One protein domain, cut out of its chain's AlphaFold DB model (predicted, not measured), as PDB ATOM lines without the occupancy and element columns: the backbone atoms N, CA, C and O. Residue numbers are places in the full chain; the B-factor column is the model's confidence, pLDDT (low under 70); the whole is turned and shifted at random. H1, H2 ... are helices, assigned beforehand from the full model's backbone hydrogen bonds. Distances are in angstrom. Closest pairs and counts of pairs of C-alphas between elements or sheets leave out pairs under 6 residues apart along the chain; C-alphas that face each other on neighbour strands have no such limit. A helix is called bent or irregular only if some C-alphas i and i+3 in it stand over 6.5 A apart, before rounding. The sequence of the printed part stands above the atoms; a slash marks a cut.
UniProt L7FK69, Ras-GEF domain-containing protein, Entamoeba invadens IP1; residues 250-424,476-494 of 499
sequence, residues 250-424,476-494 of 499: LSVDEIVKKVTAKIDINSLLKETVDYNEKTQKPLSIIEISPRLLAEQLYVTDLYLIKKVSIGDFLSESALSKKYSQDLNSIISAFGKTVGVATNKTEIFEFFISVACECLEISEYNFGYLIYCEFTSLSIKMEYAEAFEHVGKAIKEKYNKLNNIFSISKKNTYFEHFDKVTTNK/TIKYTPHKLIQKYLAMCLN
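This is residues 250 to 424 and 476 to 494 of the 499 residues of the protein "Ras-GEF domain-containing protein" of Entamoeba invadens IP1 (UniProt L7FK69). Look for a compact core made by the longest helix, H5, together with H3 and the helical hairpin of H6 and H7. H11 crosses H3 and H5 on one side, with H1 packed on H11 and H2 near the end of H5; on the other side H9 covers H6 and H7, H8 caps an end of their hairpin, and H10 follows at the end of H9. The printed part has 194 residues with eleven named helices, H1 to H11 in chain order, and no named strand; its class is all helix. It is compact, with a radius of gyration of the C-alphas of 16.7 A, and rounded, spanning 45 by 44 by 33 A.

Begin at the hub, H5, residues 318 to 340, which touches six helices. With H6, residues 344 to 360, and H7, residues 364 to 378, it forms a bundle, up and down, each helix running against the one before it. H5 and H6 touch only at the corner, at C-alphas 338 and 344, 5.4 A apart. H6 and H7, a hairpin, touch closest at C-alphas 355 and 367, 4.2 A, at a shallow tilt of 24 degrees, opposite ways. H3, residues 290 to 305, touches H6 at a steep tilt of 63 degrees, closest at C-alphas 290 and 354, 4.6 A. H11, residues 483 to 493, is about perpendicular to H5 at 78 degrees and touches it closest at C-alphas 492 and 330, 5.0 A. H1, residues 250 to 258, touches H11 closest at C-alphas 256 and 490, 5.4 A. H2, residues 265 to 270, touches residues 333 to 340 of H5 alone, closest at C-alphas 266 and 340, 6.3 A. H4, residues 310 to 314, touches H5 only at the corner, closest at C-alphas 313 and 320, 5.5 A. H8, residues 381 to 388, is irregular, with C-alphas 382 and 385 7.6 A apart; it touches H6 closest at C-alphas 386 and 345, 4.8 A. H9, residues 392 to 405, touches H6 closest at C-alphas 394 and 349, 6.1 A. H10, residues 412 to 419, touches H9 closest at C-alphas 413 and 404, 4.9 A. Every O i to N i+4 pair is within hydrogen-bond range in H1, H3, H4, H6, H7, H9 and H11, against 1 of 2 in H2, 16 of 19 in H5, 2 of 4 in H8 and 3 of 4 in H10.

Find C-alpha 318 at (135.382, 124.272, 146.918); from there H5 runs 32.6 A to C-alpha 340 at (129.648, 152.106, 162.963). H6 measures 24.7 A, H3 22.4 A, H7 20.4 A and H9 19.7 A. H11 ends with C-alpha 493 at (138.639, 136.827, 156.960).

The C-alphas farthest apart, of Thr 279 and Ser 315, are 51.0 A apart. Residues 425 to 475 are not printed, and C-alphas 424 and 476 are 12.2 A apart across this cut. The link from H2 to H3 is long, residues 271 to 289; in it residues 274 to 275 pair antiparallel with residues 282 to 283. Mean pLDDT of the printed part is 88.9; residues 250 to 263 are under 70.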
ATOM      1  N   LEU A 250     154.791 133.150 154.006       56.38
ATOM      2  CA  LEU A 250     154.876 132.456 155.299       56.38
ATOM      3  C   LEU A 250     154.473 133.360 156.478       56.38
ATOM      4  O   LEU A 250     153.882 132.874 157.438       56.38
ATOM      5  N   SER A 251     154.715 134.674 156.392       61.84
ATOM      6  CA  SER A 251     154.263 135.615 157.423       61.84
ATOM      7  C   SER A 251     152.739 135.773 157.436       61.84
ATOM      8  O   SER A 251     152.156 135.866 158.513       61.84
ATOM      9  N   VAL A 252     152.079 135.748 156.274       62.44
ATOM     10  CA  VAL A 252     150.612 135.821 156.170       62.44
ATOM     11  C   VAL A 252     149.970 134.550 156.731       62.44
ATOM     12  O   VAL A 252     149.021 134.646 157.503       62.44
ATOM     13  N   ASP A 253     150.525 133.367 156.442       66.50
ATOM     14  CA  ASP A 253     150.060 132.096 157.022       66.50
ATOM     15  C   ASP A 253     150.129 132.098 158.558       66.50
ATOM     16  O   ASP A 253     149.204 131.640 159.232       66.50
ATOM     17  N   GLU A 254     151.227 132.601 159.124       67.12
ATOM     18  CA  GLU A 254     151.385 132.725 160.576       67.12
ATOM     19  C   GLU A 254     150.387 133.704 161.187       67.12
ATOM     20  O   GLU A 254     149.861 133.444 162.270       67.12
ATOM     21  N   ILE A 255     150.127 134.822 160.507       67.19
ATOM     22  CA  ILE A 255     149.143 135.814 160.932       67.19
ATOM     23  C   ILE A 255     147.744 135.190 160.922       67.19
ATOM     24  O   ILE A 255     147.080 135.197 161.955       67.19
ATOM     25  N   VAL A 256     147.326 134.574 159.811       65.12
ATOM     26  CA  VAL A 256     146.006 133.935 159.676       65.12
ATOM     27  C   VAL A 256     145.806 132.841 160.728       65.12
ATOM     28  O   VAL A 256     144.754 132.787 161.352       65.12
ATOM     29  N   LYS A 257     146.821 132.009 161.001       66.38
ATOM     30  CA  LYS A 257     146.743 130.967 162.045       66.38
ATOM     31  C   LYS A 257     146.605 131.524 163.464       66.38
ATOM     32  O   LYS A 257     146.066 130.837 164.326       66.38
ATOM     33  N   LYS A 258     147.136 132.721 163.729       64.12
ATOM     34  CA  LYS A 258     147.102 133.354 165.056       64.12
ATOM     35  C   LYS A 258     145.795 134.097 165.322       64.12
ATOM     36  O   LYS A 258     145.450 134.288 166.486       64.12
ATOM     37  N   VAL A 259     145.060 134.496 164.287       63.47
ATOM     38  CA  VAL A 259     143.752 135.134 164.450       63.47
ATOM     39  C   VAL A 259     142.676 134.046 164.477       63.47
ATOM     40  O   VAL A 259     142.418 133.404 163.467       63.47
ATOM     41  N   THR A 260     142.066 133.820 165.640       56.47
ATOM     42  CA  THR A 260     141.082 132.734 165.852       56.47
ATOM     43  C   THR A 260     139.741 133.204 166.421       56.47
ATOM     44  O   THR A 260     138.790 132.426 166.455       56.47
ATOM     45  N   ALA A 261     139.635 134.464 166.846       60.06
ATOM     46  CA  ALA A 261     138.417 135.022 167.423       60.06
ATOM     47  C   ALA A 261     137.572 135.740 166.360       60.06
ATOM     48  O   ALA A 261     138.122 136.400 165.476       60.06
ATOM     49  N   LYS A 262     136.240 135.634 166.477       64.94
ATOM     50  CA  LYS A 262     135.316 136.540 165.783       64.94
ATOM     51  C   LYS A 262     135.531 137.959 166.299       64.94
ATOM     52  O   LYS A 262     135.899 138.149 167.457       64.94
ATOM     53  N   ILE A 263     135.328 138.939 165.428       68.94
ATOM     54  CA  ILE A 263     135.734 140.320 165.691       68.94
ATOM     55  C   ILE A 263     134.501 141.211 165.732       68.94
ATOM     56  O   ILE A 263     133.642 141.132 164.852       68.94
ATOM     57  N   ASP A 264     134.429 142.062 166.754       78.44
ATOM     58  CA  ASP A 264     133.469 143.161 166.821       78.44
ATOM     59  C   ASP A 264     133.868 144.238 165.805       78.44
ATOM     60  O   ASP A 264     135.001 144.727 165.804       78.44
ATOM     61  N   ILE A 265     132.938 144.641 164.945       78.69
ATOM     62  CA  ILE A 265     133.207 145.632 163.904       78.69
ATOM     63  C   ILE A 265     133.645 146.992 164.481       78.69
ATOM     64  O   ILE A 265     134.474 147.672 163.875       78.69
ATOM     65  N   ASN A 266     133.172 147.368 165.677       78.94
ATOM     66  CA  ASN A 266     133.614 148.602 166.334       78.94
ATOM     67  C   ASN A 266     135.089 148.532 166.742       78.94
ATOM     68  O   ASN A 266     135.796 149.542 166.702       78.94
ATOM     69  N   SER A 267     135.554 147.345 167.140       81.12
ATOM     70  CA  SER A 267     136.962 147.104 167.456       81.12
ATOM     71  C   SER A 267     137.835 147.139 166.201       81.12
ATOM     72  O   SER A 267     138.942 147.665 166.252       81.12
ATOM     73  N   LEU A 268     137.305 146.684 165.058       82.94
ATOM     74  CA  LEU A 268     138.027 146.668 163.789       82.94
ATOM     75  C   LEU A 268     138.398 148.088 163.334       82.94
ATOM     76  O   LEU A 268     139.555 148.339 163.018       82.94
ATOM     77  N   LEU A 269     137.458 149.040 163.369       84.94
ATOM     78  CA  LEU A 269     137.726 150.426 162.955       84.94
ATOM     79  C   LEU A 269     138.783 151.123 163.837       84.94
ATOM     80  O   LEU A 269     139.437 152.063 163.392       84.94
ATOM     81  N   LYS A 270     138.964 150.654 165.078       87.06
ATOM     82  CA  LYS A 270     139.933 151.183 166.051       87.06
ATOM     83  C   LYS A 270     141.266 150.430 166.056       87.06
ATOM     84  O   LYS A 270     142.179 150.840 166.773       87.06
ATOM     85  N   GLU A 271     141.380 149.335 165.305       89.50
ATOM     86  CA  GLU A 271     142.604 148.538 165.263       89.50
ATOM     87  C   GLU A 271     143.752 149.391 164.717       89.50
ATOM     88  O   GLU A 271     143.622 150.087 163.708       89.50
ATOM     89  N   THR A 272     144.898 149.329 165.392       91.62
ATOM     90  CA  THR A 272     146.111 149.998 164.921       91.62
ATOM     91  C   THR A 272     146.704 149.206 163.764       91.62
ATOM     92  O   THR A 272     147.155 148.072 163.943       91.62
ATOM     93  N   VAL A 273     146.725 149.813 162.580       91.94
ATOM     94  CA  VAL A 273     147.233 149.181 161.356       91.94
ATOM     95  C   VAL A 273     148.580 149.739 160.906       91.94
ATOM     96  O   VAL A 273     149.239 149.115 160.076       91.94
ATOM     97  N   ASP A 274     148.997 150.886 161.442       93.62
ATOM     98  CA  ASP A 274     150.296 151.502 161.174       93.62
ATOM     99  C   ASP A 274     150.665 152.528 162.265       93.62
ATOM    100  O   ASP A 274     149.858 152.815 163.153       93.62
ATOM    101  N   TYR A 275     151.870 153.090 162.194       92.81
ATOM    102  CA  TYR A 275     152.330 154.188 163.039       92.81
ATOM    103  C   TYR A 275     152.857 155.335 162.187       92.81
ATOM    104  O   TYR A 275     153.625 155.139 161.249       92.81
ATOM    105  N   ASN A 276     152.504 156.565 162.552       90.44
ATOM    106  CA  ASN A 276     153.113 157.732 161.928       90.44
ATOM    107  C   ASN A 276     154.623 157.743 162.221       90.44
ATOM    108  O   ASN A 276     155.021 157.833 163.379       90.44
ATOM    109  N   GLU A 277     155.462 157.710 161.186       87.50
ATOM    110  CA  GLU A 277     156.920 157.597 161.343       87.50
ATOM    111  C   GLU A 277     157.526 158.691 162.237       87.50
ATOM    112  O   GLU A 277     158.460 158.434 162.998       87.50
ATOM    113  N   LYS A 278     156.973 159.911 162.183       89.06
ATOM    114  CA  LYS A 278     157.497 161.071 162.917       89.06
ATOM    115  C   LYS A 278     156.990 161.137 164.349       89.06
ATOM    116  O   LYS A 278     157.753 161.469 165.248       89.06
ATOM    117  N   THR A 279     155.701 160.884 164.558       90.81
ATOM    118  CA  THR A 279     155.060 161.076 165.870       90.81
ATOM    119  C   THR A 279     154.875 159.782 166.649       90.81
ATOM    120  O   THR A 279     154.495 159.834 167.815       90.81
ATOM    121  N   GLN A 280     155.103 158.628 166.015       90.81
ATOM    122  CA  GLN A 280     154.805 157.291 166.539       90.81
ATOM    123  C   GLN A 280     153.341 157.134 166.993       90.81
ATOM    124  O   GLN A 280     153.005 156.228 167.755       90.81
ATOM    125  N   LYS A 281     152.444 158.011 166.515       93.38
ATOM    126  CA  LYS A 281     151.008 157.928 166.787       93.38
ATOM    127  C   LYS A 281     150.441 156.691 166.074       93.38
ATOM    128  O   LYS A 281     150.719 156.541 164.881       93.38
ATOM    129  N   PRO A 282     149.636 155.849 166.750       93.12
ATOM    130  CA  PRO A 282     148.921 154.761 166.092       93.12
ATOM    131  C   PRO A 282     147.934 155.315 165.059       93.12
ATOM    132  O   PRO A 282     147.266 156.322 165.311       93.12
ATOM    133  N   LEU A 283     147.853 154.646 163.911       93.69
ATOM    134  CA  LEU A 283     146.939 154.954 162.817       93.69
ATOM    135  C   LEU A 283     145.947 153.806 162.632       93.69
ATOM    136  O   LEU A 283     146.330 152.631 162.607       93.69
ATOM    137  N   SER A 284     144.677 154.158 162.486       92.81
ATOM    138  CA  SER A 284     143.600 153.264 162.062       92.81
ATOM    139  C   SER A 284     143.581 153.079 160.541       92.81
ATOM    140  O   SER A 284     144.290 153.758 159.796       92.81
ATOM    141  N   ILE A 285     142.745 152.154 160.060       93.81
ATOM    142  CA  ILE A 285     142.648 151.825 158.631       93.81
ATOM    143  C   ILE A 285     142.287 153.019 157.743       93.81
ATOM    144  O   ILE A 285     142.746 153.074 156.611       93.81
ATOM    145  N   ILE A 286     141.505 153.975 158.244       93.50
ATOM    146  CA  ILE A 286     141.094 155.163 157.482       93.50
ATOM    147  C   ILE A 286     142.113 156.307 157.560       93.50
ATOM    148  O   ILE A 286     142.044 157.242 156.770       93.50
ATOM    149  N   GLU A 287     143.076 156.228 158.484       94.31
ATOM    150  CA  GLU A 287     144.128 157.238 158.663       94.31
ATOM    151  C   GLU A 287     145.401 156.927 157.853       94.31
ATOM    152  O   GLU A 287     146.292 157.774 157.760       94.31
ATOM    153  N   ILE A 288     145.520 155.727 157.270       96.00
ATOM    154  CA  ILE A 288     146.648 155.381 156.392       96.00
ATOM    155  C   ILE A 288     146.444 155.899 154.964       96.00
ATOM    156  O   ILE A 288     145.360 156.308 154.561       96.00
ATOM    157  N   SER A 289     147.501 155.857 154.150       96.69
ATOM    158  CA  SER A 289     147.387 156.185 152.727       96.69
ATOM    159  C   SER A 289     146.468 155.187 151.995       96.69
ATOM    160  O   SER A 289     146.709 153.977 152.090       96.69
ATOM    161  N   PRO A 290     145.488 155.643 151.184       98.25
ATOM    162  CA  PRO A 290     144.668 154.759 150.349       98.25
ATOM    163  C   PRO A 290     145.499 153.851 149.438       98.25
ATOM    164  O   PRO A 290     145.157 152.688 149.215       98.25
ATOM    165  N   ARG A 291     146.634 154.370 148.954       97.94
ATOM    166  CA  ARG A 291     147.585 153.621 148.135       97.94
ATOM    167  C   ARG A 291     148.213 152.470 148.911       97.94
ATOM    168  O   ARG A 291     148.305 151.366 148.383       97.94
ATOM    169  N   LEU A 292     148.593 152.704 150.166       97.25
ATOM    170  CA  LEU A 292     149.170 151.660 151.007       97.25
ATOM    171  C   LEU A 292     148.174 150.510 151.196       97.25
ATOM    172  O   LEU A 292     148.547 149.354 151.023       97.25
ATOM    173  N   LEU A 293     146.895 150.805 151.464       98.12
ATOM    174  CA  LEU A 293     145.879 149.755 151.566       98.12
ATOM    175  C   LEU A 293     145.690 148.998 150.244       98.12
ATOM    176  O   LEU A 293     145.647 147.770 150.264       98.12
ATOM    177  N   ALA A 294     145.636 149.690 149.103       98.44
ATOM    178  CA  ALA A 294     145.525 149.050 147.789       98.44
ATOM    179  C   ALA A 294     146.674 148.057 147.520       98.44
ATOM    180  O   ALA A 294     146.447 146.935 147.068       98.44
ATOM    181  N   GLU A 295     147.909 148.423 147.868       97.06
ATOM    182  CA  GLU A 295     149.075 147.539 147.733       97.06
ATOM    183  C   GLU A 295     148.976 146.308 148.644       97.06
ATOM    184  O   GLU A 295     149.315 145.197 148.235       97.06
ATOM    185  N   GLN A 296     148.463 146.470 149.865       96.19
ATOM    186  CA  GLN A 296     148.261 145.350 150.788       96.19
ATOM    187  C   GLN A 296     147.084 144.447 150.390       96.19
ATOM    188  O   GLN A 296     147.145 143.235 150.619       96.19
ATOM    189  N   LEU A 297     146.053 144.997 149.744       96.94
ATOM    190  CA  LEU A 297     144.981 144.225 149.116       96.94
ATOM    191  C   LEU A 297     145.516 143.376 147.961       96.94
ATOM    192  O   LEU A 297     145.229 142.186 147.933       96.94
ATOM    193  N   TYR A 298     146.380 143.923 147.099       95.06
ATOM    194  CA  TYR A 298     147.063 143.145 146.054       95.06
ATOM    195  C   TYR A 298     147.868 141.972 146.638       95.06
ATOM    196  O   TYR A 298     147.797 140.846 146.148       95.06
ATOM    197  N   VAL A 299     148.641 142.214 147.708       93.31
ATOM    198  CA  VAL A 299     149.407 141.153 148.395       93.31
ATOM    199  C   VAL A 299     148.473 140.064 148.931       93.31
ATOM    200  O   VAL A 299     148.773 138.875 148.801       93.31
ATOM    201  N   THR A 300     147.338 140.472 149.499       92.94
ATOM    202  CA  THR A 300     146.326 139.563 150.049       92.94
ATOM    203  C   THR A 300     145.648 138.754 148.949       92.94
ATOM    204  O   THR A 300     145.560 137.535 149.072       92.94
ATOM    205  N   ASP A 301     145.227 139.388 147.853       94.00
ATOM    206  CA  ASP A 301     144.595 138.697 146.725       94.00
ATOM    207  C   ASP A 301     145.555 137.665 146.132       94.00
ATOM    208  O   ASP A 301     145.226 136.486 145.996       94.00
ATOM    209  N   LEU A 302     146.811 138.065 145.901       91.44
ATOM    210  CA  LEU A 302     147.838 137.166 145.385       91.44
ATOM    211  C   LEU A 302     148.086 135.966 146.317       91.44
ATOM    212  O   LEU A 302     148.348 134.860 145.844       91.44
ATOM    213  N   TYR A 303     148.005 136.157 147.635       89.06
ATOM    214  CA  TYR A 303     148.115 135.066 148.607       89.06
ATOM    215  C   TYR A 303     146.936 134.102 148.531       89.06
ATOM    216  O   TYR A 303     147.133 132.883 148.539       89.06
ATOM    217  N   LEU A 304     145.717 134.634 148.471       90.12
ATOM    218  CA  LEU A 304     144.503 133.830 148.440       90.12
ATOM    219  C   LEU A 304     144.388 133.068 147.115       90.12
ATOM    220  O   LEU A 304     144.156 131.858 147.128       90.12
ATOM    221  N   ILE A 305     144.632 133.734 145.985       89.81
ATOM    222  CA  ILE A 305     144.475 133.135 144.657       89.81
ATOM    223  C   ILE A 305     145.500 132.033 144.385       89.81
ATOM    224  O   ILE A 305     145.180 131.054 143.723       89.81
ATOM    225  N   LYS A 306     146.715 132.116 144.951       87.38
ATOM    226  CA  LYS A 306     147.754 131.076 144.798       87.38
ATOM    227  C   LYS A 306     147.408 129.734 145.444       87.38
ATOM    228  O   LYS A 306     148.128 128.759 145.240       87.38
ATOM    229  N   LYS A 307     146.325 129.668 146.221       85.38
ATOM    230  CA  LYS A 307     145.774 128.421 146.773       85.38
ATOM    231  C   LYS A 307     144.797 127.732 145.814       85.38
ATOM    232  O   LYS A 307     144.265 126.679 146.156       85.38
ATOM    233  N   VAL A 308     144.544 128.340 144.659       85.94
ATOM    234  CA  VAL A 308     143.535 127.945 143.679       85.94
ATOM    235  C   VAL A 308     144.223 127.737 142.328       85.94
ATOM    236  O   VAL A 308     145.132 128.478 141.961       85.94
ATOM    237  N   SER A 309     143.814 126.713 141.584       84.31
ATOM    238  CA  SER A 309     144.253 126.479 140.203       84.31
ATOM    239  C   SER A 309     143.268 127.078 139.194       84.31
ATOM    240  O   SER A 309     142.124 127.389 139.522       84.31
ATOM    241  N   ILE A 310     143.669 127.193 137.926       82.56
ATOM    242  CA  ILE A 310     142.735 127.584 136.855       82.56
ATOM    243  C   ILE A 310     141.577 126.580 136.748       82.56
ATOM    244  O   ILE A 310     140.426 126.988 136.596       82.56
ATOM    245  N   GLY A 311     141.851 125.279 136.898       80.50
ATOM    246  CA  GLY A 311     140.815 124.251 136.894       80.50
ATOM    247  C   GLY A 311     139.778 124.444 137.999       80.50
ATOM    248  O   GLY A 311     138.592 124.217 137.770       80.50
ATOM    249  N   ASP A 312     140.181 124.913 139.181       84.38
ATOM    250  CA  ASP A 312     139.254 125.184 140.287       84.38
ATOM    251  C   ASP A 312     138.240 126.287 139.948       84.38
ATOM    252  O   ASP A 312     137.072 126.185 140.332       84.38
ATOM    253  N   PHE A 313     138.652 127.324 139.208       81.75
ATOM    254  CA  PHE A 313     137.729 128.335 138.680       81.75
ATOM    255  C   PHE A 313     136.823 127.753 137.591       81.75
ATOM    256  O   PHE A 313     135.629 128.036 137.572       81.75
ATOM    257  N   LEU A 314     137.374 126.909 136.713       78.31
ATOM    258  CA  LEU A 314     136.623 126.287 135.618       78.31
ATOM    259  C   LEU A 314     135.551 125.296 136.089       78.31
ATOM    260  O   LEU A 314     134.530 125.133 135.424       78.31
ATOM    261  N   SER A 315     135.796 124.637 137.219       76.69
ATOM    262  CA  SER A 315     134.931 123.603 137.802       76.69
ATOM    263  C   SER A 315     134.092 124.087 138.988       76.69
ATOM    264  O   SER A 315     133.363 123.290 139.572       76.69
ATOM    265  N   GLU A 316     134.205 125.365 139.368       79.50
ATOM    266  CA  GLU A 316     133.559 125.932 140.561       79.50
ATOM    267  C   GLU A 316     133.804 125.097 141.835       79.50
ATOM    268  O   GLU A 316     132.891 124.811 142.629       79.50
ATOM    269  N   SER A 317     135.057 124.669 142.011       84.06
ATOM    270  CA  SER A 317     135.469 123.820 143.123       84.06
ATOM    271  C   SER A 317     135.288 124.501 144.486       84.06
ATOM    272  O   SER A 317     135.068 125.708 144.613       84.06
ATOM    273  N   ALA A 318     135.410 123.722 145.564       87.19
ATOM    274  CA  ALA A 318     135.382 124.272 146.918       87.19
ATOM    275  C   ALA A 318     136.500 125.307 147.161       87.19
ATOM    276  O   ALA A 318     136.311 126.222 147.960       87.19
ATOM    277  N   LEU A 319     137.642 125.192 146.470       87.31
ATOM    278  CA  LEU A 319     138.766 126.120 146.610       87.31
ATOM    279  C   LEU A 319     138.460 127.481 145.976       87.31
ATOM    280  O   LEU A 319     138.686 128.503 146.621       87.31
ATOM    281  N   SER A 320     137.898 127.507 144.762       87.25
ATOM    282  CA  SER A 320     137.508 128.766 144.111       87.25
ATOM    283  C   SER A 320     136.350 129.445 144.843       87.25
ATOM    284  O   SER A 320     136.385 130.654 145.065       87.25
ATOM    285  N   LYS A 321     135.379 128.668 145.342       87.75
ATOM    286  CA  LYS A 321     134.302 129.184 146.204       87.75
ATOM    287  C   LYS A 321     134.835 129.789 147.497       87.75
ATOM    288  O   LYS A 321     134.409 130.878 147.871       87.75
ATOM    289  N   LYS A 322     135.778 129.113 148.162       89.81
ATOM    290  CA  LYS A 322     136.422 129.636 149.370       89.81
ATOM    291  C   LYS A 322     137.169 130.937 149.085       89.81
ATOM    292  O   LYS A 322     137.007 131.891 149.829       89.81
ATOM    293  N   TYR A 323     137.922 131.002 147.991       91.75
ATOM    294  CA  TYR A 323     138.586 132.231 147.564       91.75
ATOM    295  C   TYR A 323     137.595 133.395 147.407       91.75
ATOM    296  O   TYR A 323     137.796 134.455 147.993       91.75
ATOM    297  N   SER A 324     136.471 133.186 146.713       90.75
ATOM    298  CA  SER A 324     135.432 134.218 146.597       90.75
ATOM    299  C   SER A 324     134.814 134.601 147.949       90.75
ATOM    300  O   SER A 324     134.530 135.773 148.182       90.75
ATOM    301  N   GLN A 325     134.612 133.639 148.854       90.25
ATOM    302  CA  GLN A 325     134.116 133.896 150.213       90.25
ATOM    303  C   GLN A 325     135.102 134.725 151.046       90.25
ATOM    304  O   GLN A 325     134.680 135.648 151.743       90.25
ATOM    305  N   ASP A 326     136.398 134.429 150.950       91.56
ATOM    306  CA  ASP A 326     137.466 135.151 151.643       91.56
ATOM    307  C   ASP A 326     137.502 136.623 151.182       91.56
ATOM    308  O   ASP A 326     137.476 137.538 152.010       91.56
ATOM    309  N   LEU A 327     137.439 136.877 149.867       93.56
ATOM    310  CA  LEU A 327     137.348 138.239 149.322       93.56
ATOM    311  C   LEU A 327     136.091 138.976 149.801       93.56
ATOM    312  O   LEU A 327     136.170 140.116 150.263       93.56
ATOM    313  N   ASN A 328     134.932 138.319 149.738       91.94
ATOM    314  CA  ASN A 328     133.670 138.906 150.187       91.94
ATOM    315  C   ASN A 328     133.673 139.215 151.690       91.94
ATOM    316  O   ASN A 328     133.040 140.178 152.112       91.94
ATOM    317  N   SER A 329     134.396 138.438 152.499       91.31
ATOM    318  CA  SER A 329     134.522 138.686 153.940       91.31
ATOM    319  C   SER A 329     135.294 139.976 154.219       91.31
ATOM    320  O   SER A 329     134.843 140.797 155.020       91.31
ATOM    321  N   ILE A 330     136.390 140.215 153.487       93.75
ATOM    322  CA  ILE A 330     137.148 141.478 153.548       93.75
ATOM    323  C   ILE A 330     136.264 142.661 153.149       93.75
ATOM    324  O   ILE A 330     136.216 143.673 153.846       93.75
ATOM    325  N   ILE A 331     135.528 142.532 152.051       95.12
ATOM    326  CA  ILE A 331     134.715 143.630 151.516       95.12
ATOM    327  C   ILE A 331     133.505 143.914 152.403       95.12
ATOM    328  O   ILE A 331     133.202 145.073 152.679       95.12
ATOM    329  N   SER A 332     132.876 142.870 152.943       91.88
ATOM    330  CA  SER A 332     131.814 143.012 153.938       91.88
ATOM    331  C   SER A 332     132.314 143.719 155.198       91.88
ATOM    332  O   SER A 332     131.589 144.541 155.754       91.88
ATOM    333  N   ALA A 333     133.554 143.458 155.630       91.50
ATOM    334  CA  ALA A 333     134.175 144.194 156.729       91.50
ATOM    335  C   ALA A 333     134.218 145.694 156.435       91.50
ATOM    336  O   ALA A 333     133.774 146.497 157.253       91.50
ATOM    337  N   PHE A 334     134.703 146.064 155.246       94.19
ATOM    338  CA  PHE A 334     134.794 147.460 154.823       94.19
ATOM    339  C   PHE A 334     133.418 148.118 154.781       94.19
ATOM    340  O   PHE A 334     133.243 149.181 155.371       94.19
ATOM    341  N   GLY A 335     132.421 147.468 154.178       92.38
ATOM    342  CA  GLY A 335     131.059 147.999 154.122       92.38
ATOM    343  C   GLY A 335     130.441 148.207 155.507       92.38
ATOM    344  O   GLY A 335     129.856 149.255 155.781       92.38
ATOM    345  N   LYS A 336     130.643 147.261 156.433       91.31
ATOM    346  CA  LYS A 336     130.136 147.374 157.810       91.31
ATOM    347  C   LYS A 336     130.773 148.517 158.602       91.31
ATOM    348  O   LYS A 336     130.133 149.015 159.527       91.31
ATOM    349  N   THR A 337     131.976 148.978 158.239       90.69
ATOM    350  CA  THR A 337     132.579 150.152 158.898       90.69
ATOM    351  C   THR A 337     131.737 151.418 158.729       90.69
ATOM    352  O   THR A 337     131.714 152.242 159.637       90.69
ATOM    353  N   VAL A 338     130.963 151.541 157.642       91.19
ATOM    354  CA  VAL A 338     130.053 152.680 157.420       91.19
ATOM    355  C   VAL A 338     128.966 152.744 158.496       91.19
ATOM    356  O   VAL A 338     128.645 153.825 158.982       91.19
ATOM    357  N   GLY A 339     128.420 151.596 158.910       87.88
ATOM    358  CA  GLY A 339     127.357 151.534 159.918       87.88
ATOM    359  C   GLY A 339     127.807 151.991 161.308       87.88
ATOM    360  O   GLY A 339     127.020 152.568 162.053       87.88
ATOM    361  N   VAL A 340     129.087 151.791 161.637       88.19
ATOM    362  CA  VAL A 340     129.648 152.106 162.963       88.19
ATOM    363  C   VAL A 340     130.509 153.367 163.006       88.19
ATOM    364  O   VAL A 340     130.860 153.840 164.087       88.19
ATOM    365  N   ALA A 341     130.845 153.939 161.853       89.69
ATOM    366  CA  ALA A 341     131.623 155.164 161.790       89.69
ATOM    367  C   ALA A 341     130.811 156.379 162.258       89.69
ATOM    368  O   ALA A 341     129.656 156.593 161.864       89.69
ATOM    369  N   THR A 342     131.472 157.224 163.051       89.12
ATOM    370  CA  THR A 342     130.977 158.554 163.427       89.12
ATOM    371  C   THR A 342     130.917 159.474 162.211       89.12
ATOM    372  O   THR A 342     129.927 160.175 162.022       89.12
ATOM    373  N   ASN A 343     131.938 159.420 161.350       93.19
ATOM    374  CA  ASN A 343     132.013 160.167 160.100       93.19
ATOM    375  C   ASN A 343     131.889 159.227 158.893       93.19
ATOM    376  O   ASN A 343     132.872 158.706 158.377       93.19
ATOM    377  N   LYS A 344     130.656 159.007 158.433       95.06
ATOM    378  CA  LYS A 344     130.373 158.113 157.297       95.06
ATOM    379  C   LYS A 344     130.936 158.641 155.975       95.06
ATOM    380  O   LYS A 344     131.362 157.844 155.143       95.06
ATOM    381  N   THR A 345     130.963 159.963 155.793       96.69
ATOM    382  CA  THR A 345     131.506 160.613 154.592       96.69
ATOM    383  C   THR A 345     132.983 160.279 154.417       96.69
ATOM    384  O   THR A 345     133.388 159.863 153.338       96.69
ATOM    385  N   GLU A 346     133.770 160.347 155.491       95.94
ATOM    386  CA  GLU A 346     135.195 159.982 155.480       95.94
ATOM    387  C   GLU A 346     135.426 158.521 155.066       95.94
ATOM    388  O   GLU A 346     136.333 158.239 154.283       95.94
ATOM    389  N   ILE A 347     134.562 157.595 155.499       96.25
ATOM    390  CA  ILE A 347     134.639 156.189 155.074       96.25
ATOM    391  C   ILE A 347     134.424 156.061 153.558       96.25
ATOM    392  O   ILE A 347     135.195 155.370 152.886       96.25
ATOM    393  N   PHE A 348     133.421 156.749 152.997       97.44
ATOM    394  CA  PHE A 348     133.220 156.792 151.544       97.44
ATOM    395  C   PHE A 348     134.444 157.370 150.826       97.44
ATOM    396  O   PHE A 348     134.923 156.779 149.856       97.44
ATOM    397  N   GLU A 349     134.967 158.503 151.293       97.81
ATOM    398  CA  GLU A 349     136.113 159.177 150.677       97.81
ATOM    399  C   GLU A 349     137.369 158.312 150.654       97.81
ATOM    400  O   GLU A 349     138.062 158.227 149.625       97.81
ATOM    401  N   PHE A 350     137.621 157.624 151.763       98.19
ATOM    402  CA  PHE A 350     138.732 156.707 151.904       98.19
ATOM    403  C   PHE A 350     138.600 155.522 150.942       98.19
ATOM    404  O   PHE A 350     139.463 155.333 150.082       98.19
ATOM    405  N   PHE A 351     137.507 154.754 151.000       98.19
ATOM    406  CA  PHE A 351     137.389 153.529 150.200       98.19
ATOM    407  C   PHE A 351     137.193 153.782 148.699       98.19
ATOM    408  O   PHE A 351     137.708 153.012 147.888       98.19
ATOM    409  N   ILE A 352     136.558 154.888 148.291       98.44
ATOM    410  CA  ILE A 352     136.540 155.299 146.873       98.44
ATOM    411  C   ILE A 352     137.962 155.618 146.395       98.44
ATOM    412  O   ILE A 352     138.342 155.250 145.280       98.44
ATOM    413  N   SER A 353     138.773 156.268 147.235       98.56
ATOM    414  CA  SER A 353     140.183 156.505 146.915       98.56
ATOM    415  C   SER A 353     140.969 155.199 146.823       98.56
ATOM    416  O   SER A 353     141.721 155.041 145.867       98.56
ATOM    417  N   VAL A 354     140.758 154.248 147.739       98.69
ATOM    418  CA  VAL A 354     141.399 152.920 147.697       98.69
ATOM    419  C   VAL A 354     141.035 152.182 146.409       98.69
ATOM    420  O   VAL A 354     141.925 151.692 145.726       98.69
ATOM    421  N   ALA A 355     139.757 152.155 146.020       98.50
ATOM    422  CA  ALA A 355     139.322 151.517 144.776       98.50
ATOM    423  C   ALA A 355     139.990 152.136 143.536       98.50
ATOM    424  O   ALA A 355     140.377 151.423 142.608       98.50
ATOM    425  N   CYS A 356     140.161 153.462 143.529       98.06
ATOM    426  CA  CYS A 356     140.888 154.154 142.471       98.06
ATOM    427  C   CYS A 356     142.382 153.791 142.473       98.06
ATOM    428  O   CYS A 356     142.940 153.553 141.409       98.06
ATOM    429  N   GLU A 357     143.025 153.690 143.637       98.38
ATOM    430  CA  GLU A 357     144.428 153.265 143.737       98.38
ATOM    431  C   GLU A 357     144.631 151.803 143.320       98.38
ATOM    432  O   GLU A 357     145.618 151.499 142.650       98.38
ATOM    433  N   CYS A 358     143.682 150.911 143.629       98.00
ATOM    434  CA  CYS A 358     143.661 149.538 143.118       98.00
ATOM    435  C   CYS A 358     143.696 149.527 141.581       98.00
ATOM    436  O   CYS A 358     144.511 148.828 140.976       98.00
ATOM    437  N   LEU A 359     142.883 150.372 140.936       95.44
ATOM    438  CA  LEU A 359     142.897 150.534 139.483       95.44
ATOM    439  C   LEU A 359     144.264 151.028 138.965       95.44
ATOM    440  O   LEU A 359     144.765 150.477 137.985       95.44
ATOM    441  N   GLU A 360     144.891 152.010 139.625       94.88
ATOM    442  CA  GLU A 360     146.220 152.525 139.240       94.88
ATOM    443  C   GLU A 360     147.331 151.464 139.347       94.88
ATOM    444  O   GLU A 360     148.293 151.488 138.577       94.88
ATOM    445  N   ILE A 361     147.219 150.509 140.277       95.06
ATOM    446  CA  ILE A 361     148.170 149.388 140.397       95.06
ATOM    447  C   ILE A 361     147.796 148.163 139.567       95.06
ATOM    448  O   ILE A 361     148.472 147.140 139.677       95.06
ATOM    449  N   SER A 362     146.774 148.264 138.712       94.06
ATOM    450  CA  SER A 362     146.244 147.142 137.924       94.06
ATOM    451  C   SER A 362     145.691 145.989 138.775       94.06
ATOM    452  O   SER A 362     145.687 144.841 138.334       94.06
ATOM    453  N   GLU A 363     145.215 146.286 139.984       94.56
ATOM    454  CA  GLU A 363     144.430 145.386 140.828       94.56
ATOM    455  C   GLU A 363     142.936 145.659 140.597       94.56
ATOM    456  O   GLU A 363     142.293 146.447 141.295       94.56
ATOM    457  N   TYR A 364     142.372 145.033 139.562       94.88
ATOM    458  CA  TYR A 364     140.980 145.263 139.193       94.88
ATOM    459  C   TYR A 364     139.987 144.515 140.077       94.88
ATOM    460  O   TYR A 364     138.858 144.977 140.210       94.88
ATOM    461  N   ASN A 365     140.365 143.379 140.658       94.94
ATOM    462  CA  ASN A 365     139.466 142.515 141.407       94.94
ATOM    463  C   ASN A 365     138.999 143.210 142.691       94.94
ATOM    464  O   ASN A 365     137.804 143.465 142.855       94.94
ATOM    465  N   PHE A 366     139.930 143.637 143.549       97.31
ATOM    466  CA  PHE A 366     139.573 144.407 144.745       97.31
ATOM    467  C   PHE A 366     139.027 145.798 144.410       97.31
ATOM    468  O   PHE A 366     138.077 146.242 145.054       97.31
ATOM    469  N   GLY A 367     139.568 146.473 143.387       97.56
ATOM    470  CA  GLY A 367     139.037 147.764 142.938       97.56
ATOM    471  C   GLY A 367     137.556 147.682 142.548       97.56
ATOM    472  O   GLY A 367     136.757 148.529 142.952       97.56
ATOM    473  N   TYR A 368     137.178 146.624 141.827       96.69
ATOM    474  CA  TYR A 368     135.797 146.337 141.450       96.69
ATOM    475  C   TYR A 368     134.920 146.002 142.658       96.69
ATOM    476  O   TYR A 368     133.836 146.564 142.793       96.69
ATOM    477  N   LEU A 369     135.383 145.123 143.553       96.81
ATOM    478  CA  LEU A 369     134.600 144.715 144.722       96.81
ATOM    479  C   LEU A 369     134.306 145.891 145.665       96.81
ATOM    480  O   LEU A 369     133.172 146.037 146.118       96.81
ATOM    481  N   ILE A 370     135.295 146.758 145.915       98.12
ATOM    482  CA  ILE A 370     135.099 147.973 146.718       98.12
ATOM    483  C   ILE A 370     134.116 148.913 146.014       98.12
ATOM    484  O   ILE A 370     133.185 149.405 146.647       98.12
ATOM    485  N   TYR A 371     134.276 149.135 144.705       97.44
ATOM    486  CA  TYR A 371     133.327 149.937 143.931       97.44
ATOM    487  C   TYR A 371     131.894 149.402 144.068       97.44
ATOM    488  O   TYR A 371     130.993 150.168 144.395       97.44
ATOM    489  N   CYS A 372     131.678 148.097 143.893       96.12
ATOM    490  CA  CYS A 372     130.354 147.494 144.014       96.12
ATOM    491  C   CYS A 372     129.736 147.684 145.402       96.12
ATOM    492  O   CYS A 372     128.575 148.091 145.494       96.12
ATOM    493  N   GLU A 373     130.497 147.419 146.466       96.81
ATOM    494  CA  GLU A 373     130.021 147.564 147.845       96.81
ATOM    495  C   GLU A 373     129.633 149.018 148.140       96.81
ATOM    496  O   GLU A 373     128.517 149.296 148.576       96.81
ATOM    497  N   PHE A 374     130.506 149.973 147.816       96.12
ATOM    498  CA  PHE A 374     130.270 151.383 148.124       96.12
ATOM    499  C   PHE A 374     129.235 152.034 147.201       96.12
ATOM    500  O   PHE A 374     128.479 152.894 147.650       96.12
ATOM    501  N   THR A 375     129.092 151.580 145.953       95.12
ATOM    502  CA  THR A 375     127.938 151.940 145.121       95.12
ATOM    503  C   THR A 375     126.643 151.412 145.738       95.12
ATOM    504  O   THR A 375     125.675 152.162 145.829       95.12
ATOM    505  N   SER A 376     126.609 150.163 146.219       94.56
ATOM    506  CA  SER A 376     125.420 149.619 146.889       94.56
ATOM    507  C   SER A 376     125.065 150.398 148.156       94.56
ATOM    508  O   SER A 376     123.898 150.708 148.378       94.56
ATOM    509  N   LEU A 377     126.058 150.764 148.971       95.00
ATOM    510  CA  LEU A 377     125.843 151.566 150.176       95.00
ATOM    511  C   LEU A 377     125.367 152.985 149.843       95.00
ATOM    512  O   LEU A 377     124.457 153.468 150.508       95.00
ATOM    513  N   SER A 378     125.895 153.614 148.787       92.50
ATOM    514  CA  SER A 378     125.525 154.983 148.384       92.50
ATOM    515  C   SER A 378     124.046 155.166 148.028       92.50
ATOM    516  O   SER A 378     123.531 156.276 148.115       92.50
ATOM    517  N   ILE A 379     123.353 154.091 147.639       92.56
ATOM    518  CA  ILE A 379     121.926 154.126 147.286       92.56
ATOM    519  C   ILE A 379     121.013 153.670 148.431       92.56
ATOM    520  O   ILE A 379     119.790 153.747 148.308       92.56
ATOM    521  N   LYS A 380     121.571 153.172 149.543       91.12
ATOM    522  CA  LYS A 380     120.779 152.848 150.734       91.12
ATOM    523  C   LYS A 380     120.390 154.147 151.424       91.12
ATOM    524  O   LYS A 380     121.259 154.959 151.728       91.12
ATOM    525  N   MET A 381     119.101 154.305 151.733       88.94
ATOM    526  CA  MET A 381     118.574 155.521 152.372       88.94
ATOM    527  C   MET A 381     119.355 155.927 153.631       88.94
ATOM    528  O   MET A 381     119.565 157.110 153.851       88.94
ATOM    529  N   GLU A 382     119.828 154.954 154.414       90.12
ATOM    530  CA  GLU A 382     120.609 155.182 155.639       90.12
ATOM    531  C   GLU A 382     121.959 155.888 155.399       90.12
ATOM    532  O   GLU A 382     122.460 156.575 156.286       90.12
ATOM    533  N   TYR A 383     122.562 155.730 154.214       92.75
ATOM    534  CA  TYR A 383     123.920 156.213 153.915       92.75
ATOM    535  C   TYR A 383     123.989 157.179 152.728       92.75
ATOM    536  O   TYR A 383     125.055 157.741 152.466       92.75
ATOM    537  N   ALA A 384     122.875 157.391 152.026       91.75
ATOM    538  CA  ALA A 384     122.811 158.235 150.837       91.75
ATOM    539  C   ALA A 384     123.266 159.673 151.124       91.75
ATOM    540  O   ALA A 384     124.095 160.209 150.392       91.75
ATOM    541  N   GLU A 385     122.816 160.258 152.237       94.31
ATOM    542  CA  GLU A 385     123.203 161.615 152.638       94.31
ATOM    543  C   GLU A 385     124.724 161.738 152.826       94.31
ATOM    544  O   GLU A 385     125.338 162.685 152.338       94.31
ATOM    545  N   ALA A 386     125.373 160.756 153.460       94.00
ATOM    546  CA  ALA A 386     126.825 160.769 153.634       94.00
ATOM    547  C   ALA A 386     127.562 160.764 152.284       94.00
ATOM    548  O   ALA A 386     128.546 161.480 152.109       94.00
ATOM    549  N   PHE A 387     127.061 160.001 151.309       94.62
ATOM    550  CA  PHE A 387     127.616 159.985 149.957       94.62
ATOM    551  C   PHE A 387     127.375 161.301 149.199       94.62
ATOM    552  O   PHE A 387     128.245 161.763 148.458       94.62
ATOM    553  N   GLU A 388     126.229 161.953 149.389       94.44
ATOM    554  CA  GLU A 388     125.952 163.260 148.780       94.44
ATOM    555  C   GLU A 388     126.936 164.341 149.243       94.44
ATOM    556  O   GLU A 388     127.333 165.186 148.433       94.44
ATOM    557  N   HIS A 389     127.393 164.265 150.493       96.06
ATOM    558  CA  HIS A 389     128.355 165.198 151.085       96.06
ATOM    559  C   HIS A 389     129.821 164.914 150.728       96.06
ATOM    560  O   HIS A 389     130.692 165.717 151.061       96.06
ATOM    561  N   VAL A 390     130.108 163.816 150.025       96.12
ATOM    562  CA  VAL A 390     131.460 163.497 149.547       96.12
ATOM    563  C   VAL A 390     131.999 164.618 148.652       96.12
ATOM    564  O   VAL A 390     131.309 165.119 147.754       96.12
ATOM    565  N   GLY A 391     133.266 164.984 148.865       95.19
ATOM    566  CA  GLY A 391     133.929 166.052 148.127       95.19
ATOM    567  C   GLY A 391     133.962 165.835 146.608       95.19
ATOM    568  O   GLY A 391     134.026 164.712 146.099       95.19
ATOM    569  N   LYS A 392     133.981 166.938 145.846       96.69
ATOM    570  CA  LYS A 392     133.978 166.919 144.370       96.69
ATOM    571  C   LYS A 392     135.098 166.052 143.778       96.69
ATOM    572  O   LYS A 392     134.836 165.253 142.884       96.69
ATOM    573  N   ALA A 393     136.318 166.166 144.305       96.94
ATOM    574  CA  ALA A 393     137.468 165.390 143.836       96.94
ATOM    575  C   ALA A 393     137.261 163.873 144.001       96.94
ATOM    576  O   ALA A 393     137.663 163.080 143.151       96.94
ATOM    577  N   ILE A 394     136.589 163.451 145.073       97.50
ATOM    578  CA  ILE A 394     136.262 162.042 145.296       97.50
ATOM    579  C   ILE A 394     135.127 161.597 144.370       97.50
ATOM    580  O   ILE A 394     135.206 160.507 143.804       97.50
ATOM    581  N   LYS A 395     134.114 162.439 144.125       96.12
ATOM    582  CA  LYS A 395     133.075 162.154 143.118       96.12
ATOM    583  C   LYS A 395     133.666 161.966 141.717       96.12
ATOM    584  O   LYS A 395     133.200 161.114 140.967       96.12
ATOM    585  N   GLU A 396     134.720 162.698 141.364       97.44
ATOM    586  CA  GLU A 396     135.452 162.493 140.107       97.44
ATOM    587  C   GLU A 396     136.147 161.121 140.058       97.44
ATOM    588  O   GLU A 396     136.011 160.408 139.059       97.44
ATOM    589  N   LYS A 397     136.802 160.691 141.149       97.81
ATOM    590  CA  LYS A 397     137.346 159.322 141.263       97.81
ATOM    591  C   LYS A 397     136.246 158.264 141.143       97.81
ATOM    592  O   LYS A 397     136.395 157.303 140.391       97.81
ATOM    593  N   TYR A 398     135.117 158.461 141.822       97.25
ATOM    594  CA  TYR A 398     133.954 157.579 141.717       97.25
ATOM    595  C   TYR A 398     133.440 157.484 140.275       97.25
ATOM    596  O   TYR A 398     133.197 156.391 139.771       97.25
ATOM    597  N   ASN A 399     133.338 158.612 139.570       95.88
ATOM    598  CA  ASN A 399     132.916 158.636 138.172       95.88
ATOM    599  C   ASN A 399     133.899 157.894 137.257       95.88
ATOM    600  O   ASN A 399     133.459 157.187 136.348       95.88
ATOM    601  N   LYS A 400     135.214 157.992 137.507       95.81
ATOM    602  CA  LYS A 400     136.228 157.189 136.803       95.81
ATOM    603  C   LYS A 400     135.977 155.691 136.998       95.81
ATOM    604  O   LYS A 400     135.923 154.961 136.011       95.81
ATOM    605  N   LEU A 401     135.758 155.253 138.238       96.69
ATOM    606  CA  LEU A 401     135.430 153.858 138.552       96.69
ATOM    607  C   LEU A 401     134.134 153.423 137.860       96.69
ATOM    608  O   LEU A 401     134.114 152.415 137.161       96.69
ATOM    609  N   ASN A 402     133.077 154.231 137.953       94.94
ATOM    610  CA  ASN A 402     131.790 153.974 137.311       94.94
ATOM    611  C   ASN A 402     131.904 153.883 135.777       94.94
ATOM    612  O   ASN A 402     131.212 153.091 135.145       94.94
ATOM    613  N   ASN A 403     132.798 154.653 135.155       93.88
ATOM    614  CA  ASN A 403     133.030 154.580 133.713       93.88
ATOM    615  C   ASN A 403     133.656 153.258 133.262       93.88
ATOM    616  O   ASN A 403     133.442 152.861 132.120       93.88
ATOM    617  N   ILE A 404     134.403 152.591 134.139       92.56
ATOM    618  CA  ILE A 404     135.109 151.346 133.829       92.56
ATOM    619  C   ILE A 404     134.276 150.139 134.265       92.56
ATOM    620  O   ILE A 404     134.071 149.221 133.474       92.56
ATOM    621  N   PHE A 405     133.779 150.159 135.502       92.81
ATOM    622  CA  PHE A 405     133.188 149.007 136.181       92.81
ATOM    623  C   PHE A 405     131.665 148.905 136.085       92.81
ATOM    624  O   PHE A 405     131.123 147.835 136.366       92.81
ATOM    625  N   SER A 406     130.956 149.971 135.700       86.94
ATOM    626  CA  SER A 406     129.492 149.931 135.670       86.94
ATOM    627  C   SER A 406     128.976 148.900 134.672       86.94
ATOM    628  O   SER A 406     129.269 148.962 133.482       86.94
ATOM    629  N   ILE A 407     128.091 148.019 135.141       77.69
ATOM    630  CA  ILE A 407     127.426 147.002 134.312       77.69
ATOM    631  C   ILE A 407     126.544 147.600 133.206       77.69
ATOM    632  O   ILE A 407     126.218 146.922 132.234       77.69
ATOM    633  N   SER A 408     126.142 148.868 133.352       78.81
ATOM    634  CA  SER A 408     125.370 149.584 132.331       78.81
ATOM    635  C   SER A 408     126.205 149.907 131.088       78.81
ATOM    636  O   SER A 408     125.649 150.148 130.015       78.81
ATOM    637  N   LYS A 409     127.536 149.874 131.214       75.31
ATOM    638  CA  LYS A 409     128.488 150.148 130.143       75.31
ATOM    639  C   LYS A 409     129.074 148.834 129.649       75.31
ATOM    640  O   LYS A 409     129.832 148.162 130.340       75.31
ATOM    641  N   LYS A 410     128.690 148.434 128.437       72.75
ATOM    642  CA  LYS A 410     129.213 147.207 127.829       72.75
ATOM    643  C   LYS A 410     130.686 147.387 127.474       72.75
ATOM    644  O   LYS A 410     131.059 148.418 126.932       72.75
ATOM    645  N   ASN A 411     131.483 146.356 127.739       73.44
ATOM    646  CA  ASN A 411     132.875 146.195 127.307       73.44
ATOM    647  C   ASN A 411     133.904 147.222 127.814       73.44
ATOM    648  O   ASN A 411     135.091 147.006 127.595       73.44
ATOM    649  N   THR A 412     133.520 148.259 128.563       86.31
ATOM    650  CA  THR A 412     134.453 149.297 129.046       86.31
ATOM    651  C   THR A 412     135.568 148.744 129.923       86.31
ATOM    652  O   THR A 412     136.719 149.151 129.785       86.31
ATOM    653  N   TYR A 413     135.246 147.790 130.803       87.56
ATOM    654  CA  TYR A 413     136.256 147.089 131.591       87.56
ATOM    655  C   TYR A 413     137.253 146.367 130.686       87.56
ATOM    656  O   TYR A 413     138.447 146.574 130.847       87.56
ATOM    657  N   PHE A 414     136.782 145.565 129.726       82.56
ATOM    658  CA  PHE A 414     137.656 144.789 128.843       82.56
ATOM    659  C   PHE A 414     138.522 145.697 127.961       82.56
ATOM    660  O   PHE A 414     139.727 145.499 127.892       82.56
ATOM    661  N   GLU A 415     137.958 146.768 127.396       84.50
ATOM    662  CA  GLU A 415     138.714 147.761 126.623       84.50
ATOM    663  C   GLU A 415     139.794 148.464 127.454       84.50
ATOM    664  O   GLU A 415     140.899 148.712 126.968       84.50
ATOM    665  N   HIS A 416     139.484 148.817 128.704       88.06
ATOM    666  CA  HIS A 416     140.466 149.401 129.612       88.06
ATOM    667  C   HIS A 416     141.521 148.367 130.016       88.06
ATOM    668  O   HIS A 416     142.712 148.670 130.047       88.06
ATOM    669  N   PHE A 417     141.089 147.150 130.334       87.00
ATOM    670  CA  PHE A 417     141.936 146.048 130.759       87.00
ATOM    671  C   PHE A 417     142.936 145.673 129.666       87.00
ATOM    672  O   PHE A 417     144.118 145.521 129.961       87.00
ATOM    673  N   ASP A 418     142.510 145.581 128.408       82.50
ATOM    674  CA  ASP A 418     143.354 145.194 127.274       82.50
ATOM    675  C   ASP A 418     144.432 146.237 126.939       82.50
ATOM    676  O   ASP A 418     145.524 145.870 126.509       82.50
ATOM    677  N   LYS A 419     144.183 147.525 127.214       85.06
ATOM    678  CA  LYS A 419     145.183 148.599 127.046       85.06
ATOM    679  C   LYS A 419     146.327 148.528 128.060       85.06
ATOM    680  O   LYS A 419     147.384 149.111 127.824       85.06
ATOM    681  N   VAL A 420     146.132 147.840 129.184       84.19
ATOM    682  CA  VAL A 420     147.156 147.695 130.222       84.19
ATOM    683  C   VAL A 420     148.069 146.514 129.904       84.19
ATOM    684  O   VAL A 420     147.628 145.365 129.818       84.19
ATOM    685  N   THR A 421     149.359 146.817 129.752       79.56
ATOM    686  CA  THR A 421     150.420 145.861 129.393       79.56
ATOM    687  C   THR A 421     151.201 145.337 130.598       79.56
ATOM    688  O   THR A 421     151.952 144.371 130.476       79.56
ATOM    689  N   THR A 422     151.038 145.953 131.769       80.38
ATOM    690  CA  THR A 422     151.632 145.478 133.021       80.38
ATOM    691  C   THR A 422     150.902 144.247 133.549       80.38
ATOM    692  O   THR A 422     149.761 143.972 133.175       80.38
ATOM    693  N   ASN A 423     151.550 143.508 134.457       81.06
ATOM    694  CA  ASN A 423     150.884 142.418 135.166       81.06
ATOM    695  C   ASN A 423     149.645 142.964 135.891       81.06
ATOM    696  O   ASN A 423     149.751 143.935 136.644       81.06
ATOM    697  N   LYS A 424     148.492 142.355 135.630       86.62
ATOM    698  CA  LYS A 424     147.178 142.866 136.014       86.62
ATOM    699  C   LYS A 424     146.347 141.761 136.636       86.62
ATOM    700  O   LYS A 424     146.304 140.649 136.116       86.62
ATOM    701  N   THR A 476     155.342 136.994 140.952       83.06
ATOM    702  CA  THR A 476     155.963 137.196 142.262       83.06
ATOM    703  C   THR A 476     155.271 138.339 142.990       83.06
ATOM    704  O   THR A 476     154.721 139.240 142.359       83.06
ATOM    705  N   ILE A 477     155.332 138.332 144.323       82.31
ATOM    706  CA  ILE A 477     154.838 139.458 145.115       82.31
ATOM    707  C   ILE A 477     155.605 140.724 144.706       82.31
ATOM    708  O   ILE A 477     156.833 140.747 144.757       82.31
ATOM    709  N   LYS A 478     154.866 141.762 144.303       87.88
ATOM    710  CA  LYS A 478     155.415 143.069 143.914       87.88
ATOM    711  C   LYS A 478     155.655 143.992 145.112       87.88
ATOM    712  O   LYS A 478     156.621 144.748 145.107       87.88
ATOM    713  N   TYR A 479     154.779 143.939 146.112       90.75
ATOM    714  CA  TYR A 479     154.770 144.860 147.248       90.75
ATOM    715  C   TYR A 479     155.166 144.154 148.540       90.75
ATOM    716  O   TYR A 479     154.740 143.030 148.799       90.75
ATOM    717  N   THR A 480     155.960 144.818 149.377       89.38
ATOM    718  CA  THR A 480     156.350 144.258 150.673       89.38
ATOM    719  C   THR A 480     155.121 144.146 151.588       89.38
ATOM    720  O   THR A 480     154.411 145.139 151.774       89.38
ATOM    721  N   PRO A 481     154.854 142.968 152.184       89.62
ATOM    722  CA  PRO A 481     153.747 142.811 153.119       89.62
ATOM    723  C   PRO A 481     153.931 143.692 154.364       89.62
ATOM    724  O   PRO A 481     154.921 143.563 155.086       89.62
ATOM    725  N   HIS A 482     152.954 144.552 154.648       90.69
ATOM    726  CA  HIS A 482     152.914 145.376 155.850       90.69
ATOM    727  C   HIS A 482     152.261 144.599 156.994       90.69
ATOM    728  O   HIS A 482     151.061 144.330 156.974       90.69
ATOM    729  N   LYS A 483     153.045 144.227 158.011       87.94
ATOM    730  CA  LYS A 483     152.643 143.251 159.040       87.94
ATOM    731  C   LYS A 483     151.305 143.572 159.719       87.94
ATOM    732  O   LYS A 483     150.489 142.672 159.897       87.94
ATOM    733  N   LEU A 484     151.087 144.827 160.108       90.50
ATOM    734  CA  LEU A 484     149.887 145.236 160.845       90.50
ATOM    735  C   LEU A 484     148.648 145.326 159.945       90.50
ATOM    736  O   LEU A 484     147.579 144.866 160.337       90.50
ATOM    737  N   ILE A 485     148.802 145.795 158.704       93.50
ATOM    738  CA  ILE A 485     147.697 145.825 157.734       93.50
ATOM    739  C   ILE A 485     147.333 144.397 157.312       93.50
ATOM    740  O   ILE A 485     146.161 144.057 157.236       93.50
ATOM    741  N   GLN A 486     148.317 143.519 157.106       91.19
ATOM    742  CA  GLN A 486     148.060 142.106 156.808       91.19
ATOM    743  C   GLN A 486     147.368 141.389 157.976       91.19
ATOM    744  O   GLN A 486     146.490 140.560 157.752       91.19
ATOM    745  N   LYS A 487     147.699 141.740 159.229       87.75
ATOM    746  CA  LYS A 487     146.952 141.285 160.411       87.75
ATOM    747  C   LYS A 487     145.504 141.763 160.377       87.75
ATOM    748  O   LYS A 487     144.611 140.947 160.572       87.75
ATOM    749  N   TYR A 488     145.280 143.036 160.077       90.44
ATOM    750  CA  TYR A 488     143.943 143.604 159.927       90.44
ATOM    751  C   TYR A 488     143.130 142.915 158.813       90.44
ATOM    752  O   TYR A 488     141.980 142.542 159.017       90.44
ATOM    753  N   LEU A 489     143.728 142.656 157.648       92.00
ATOM    754  CA  LEU A 489     143.047 141.960 156.551       92.00
ATOM    755  C   LEU A 489     142.765 140.490 156.891       92.00
ATOM    756  O   LEU A 489     141.683 139.992 156.593       92.00
ATOM    757  N   ALA A 490     143.686 139.810 157.579       87.12
ATOM    758  CA  ALA A 490     143.456 138.460 158.093       87.12
ATOM    759  C   ALA A 490     142.343 138.418 159.153       87.12
ATOM    760  O   ALA A 490     141.570 137.465 159.200       87.12
ATOM    761  N   MET A 491     142.234 139.461 159.974       85.69
ATOM    762  CA  MET A 491     141.126 139.665 160.905       85.69
ATOM    763  C   MET A 491     139.780 139.714 160.172       85.69
ATOM    764  O   MET A 491     138.854 139.002 160.561       85.69
ATOM    765  N   CYS A 492     139.692 140.435 159.052       88.75
ATOM    766  CA  CYS A 492     138.474 140.486 158.243       88.75
ATOM    767  C   CYS A 492     138.039 139.127 157.654       88.75
ATOM    768  O   CYS A 492     136.862 138.954 157.343       88.75
ATOM    769  N   LEU A 493     138.951 138.157 157.503       84.81
ATOM    770  CA  LEU A 493     138.639 136.827 156.960       84.81
ATOM    771  C   LEU A 493     137.863 135.929 157.936       84.81
ATOM    772  O   LEU A 493     137.151 135.029 157.502       84.81
ATOM    773  N   ASN A 494     137.971 136.154 159.248       70.44
ATOM    774  CA  ASN A 494     137.407 135.252 160.264       70.44
ATOM    775  C   ASN A 494     135.911 135.469 160.559       70.44
ATOM    776  O   ASN A 494     135.352 134.834 161.459       70.44
TER     777      ASN A 494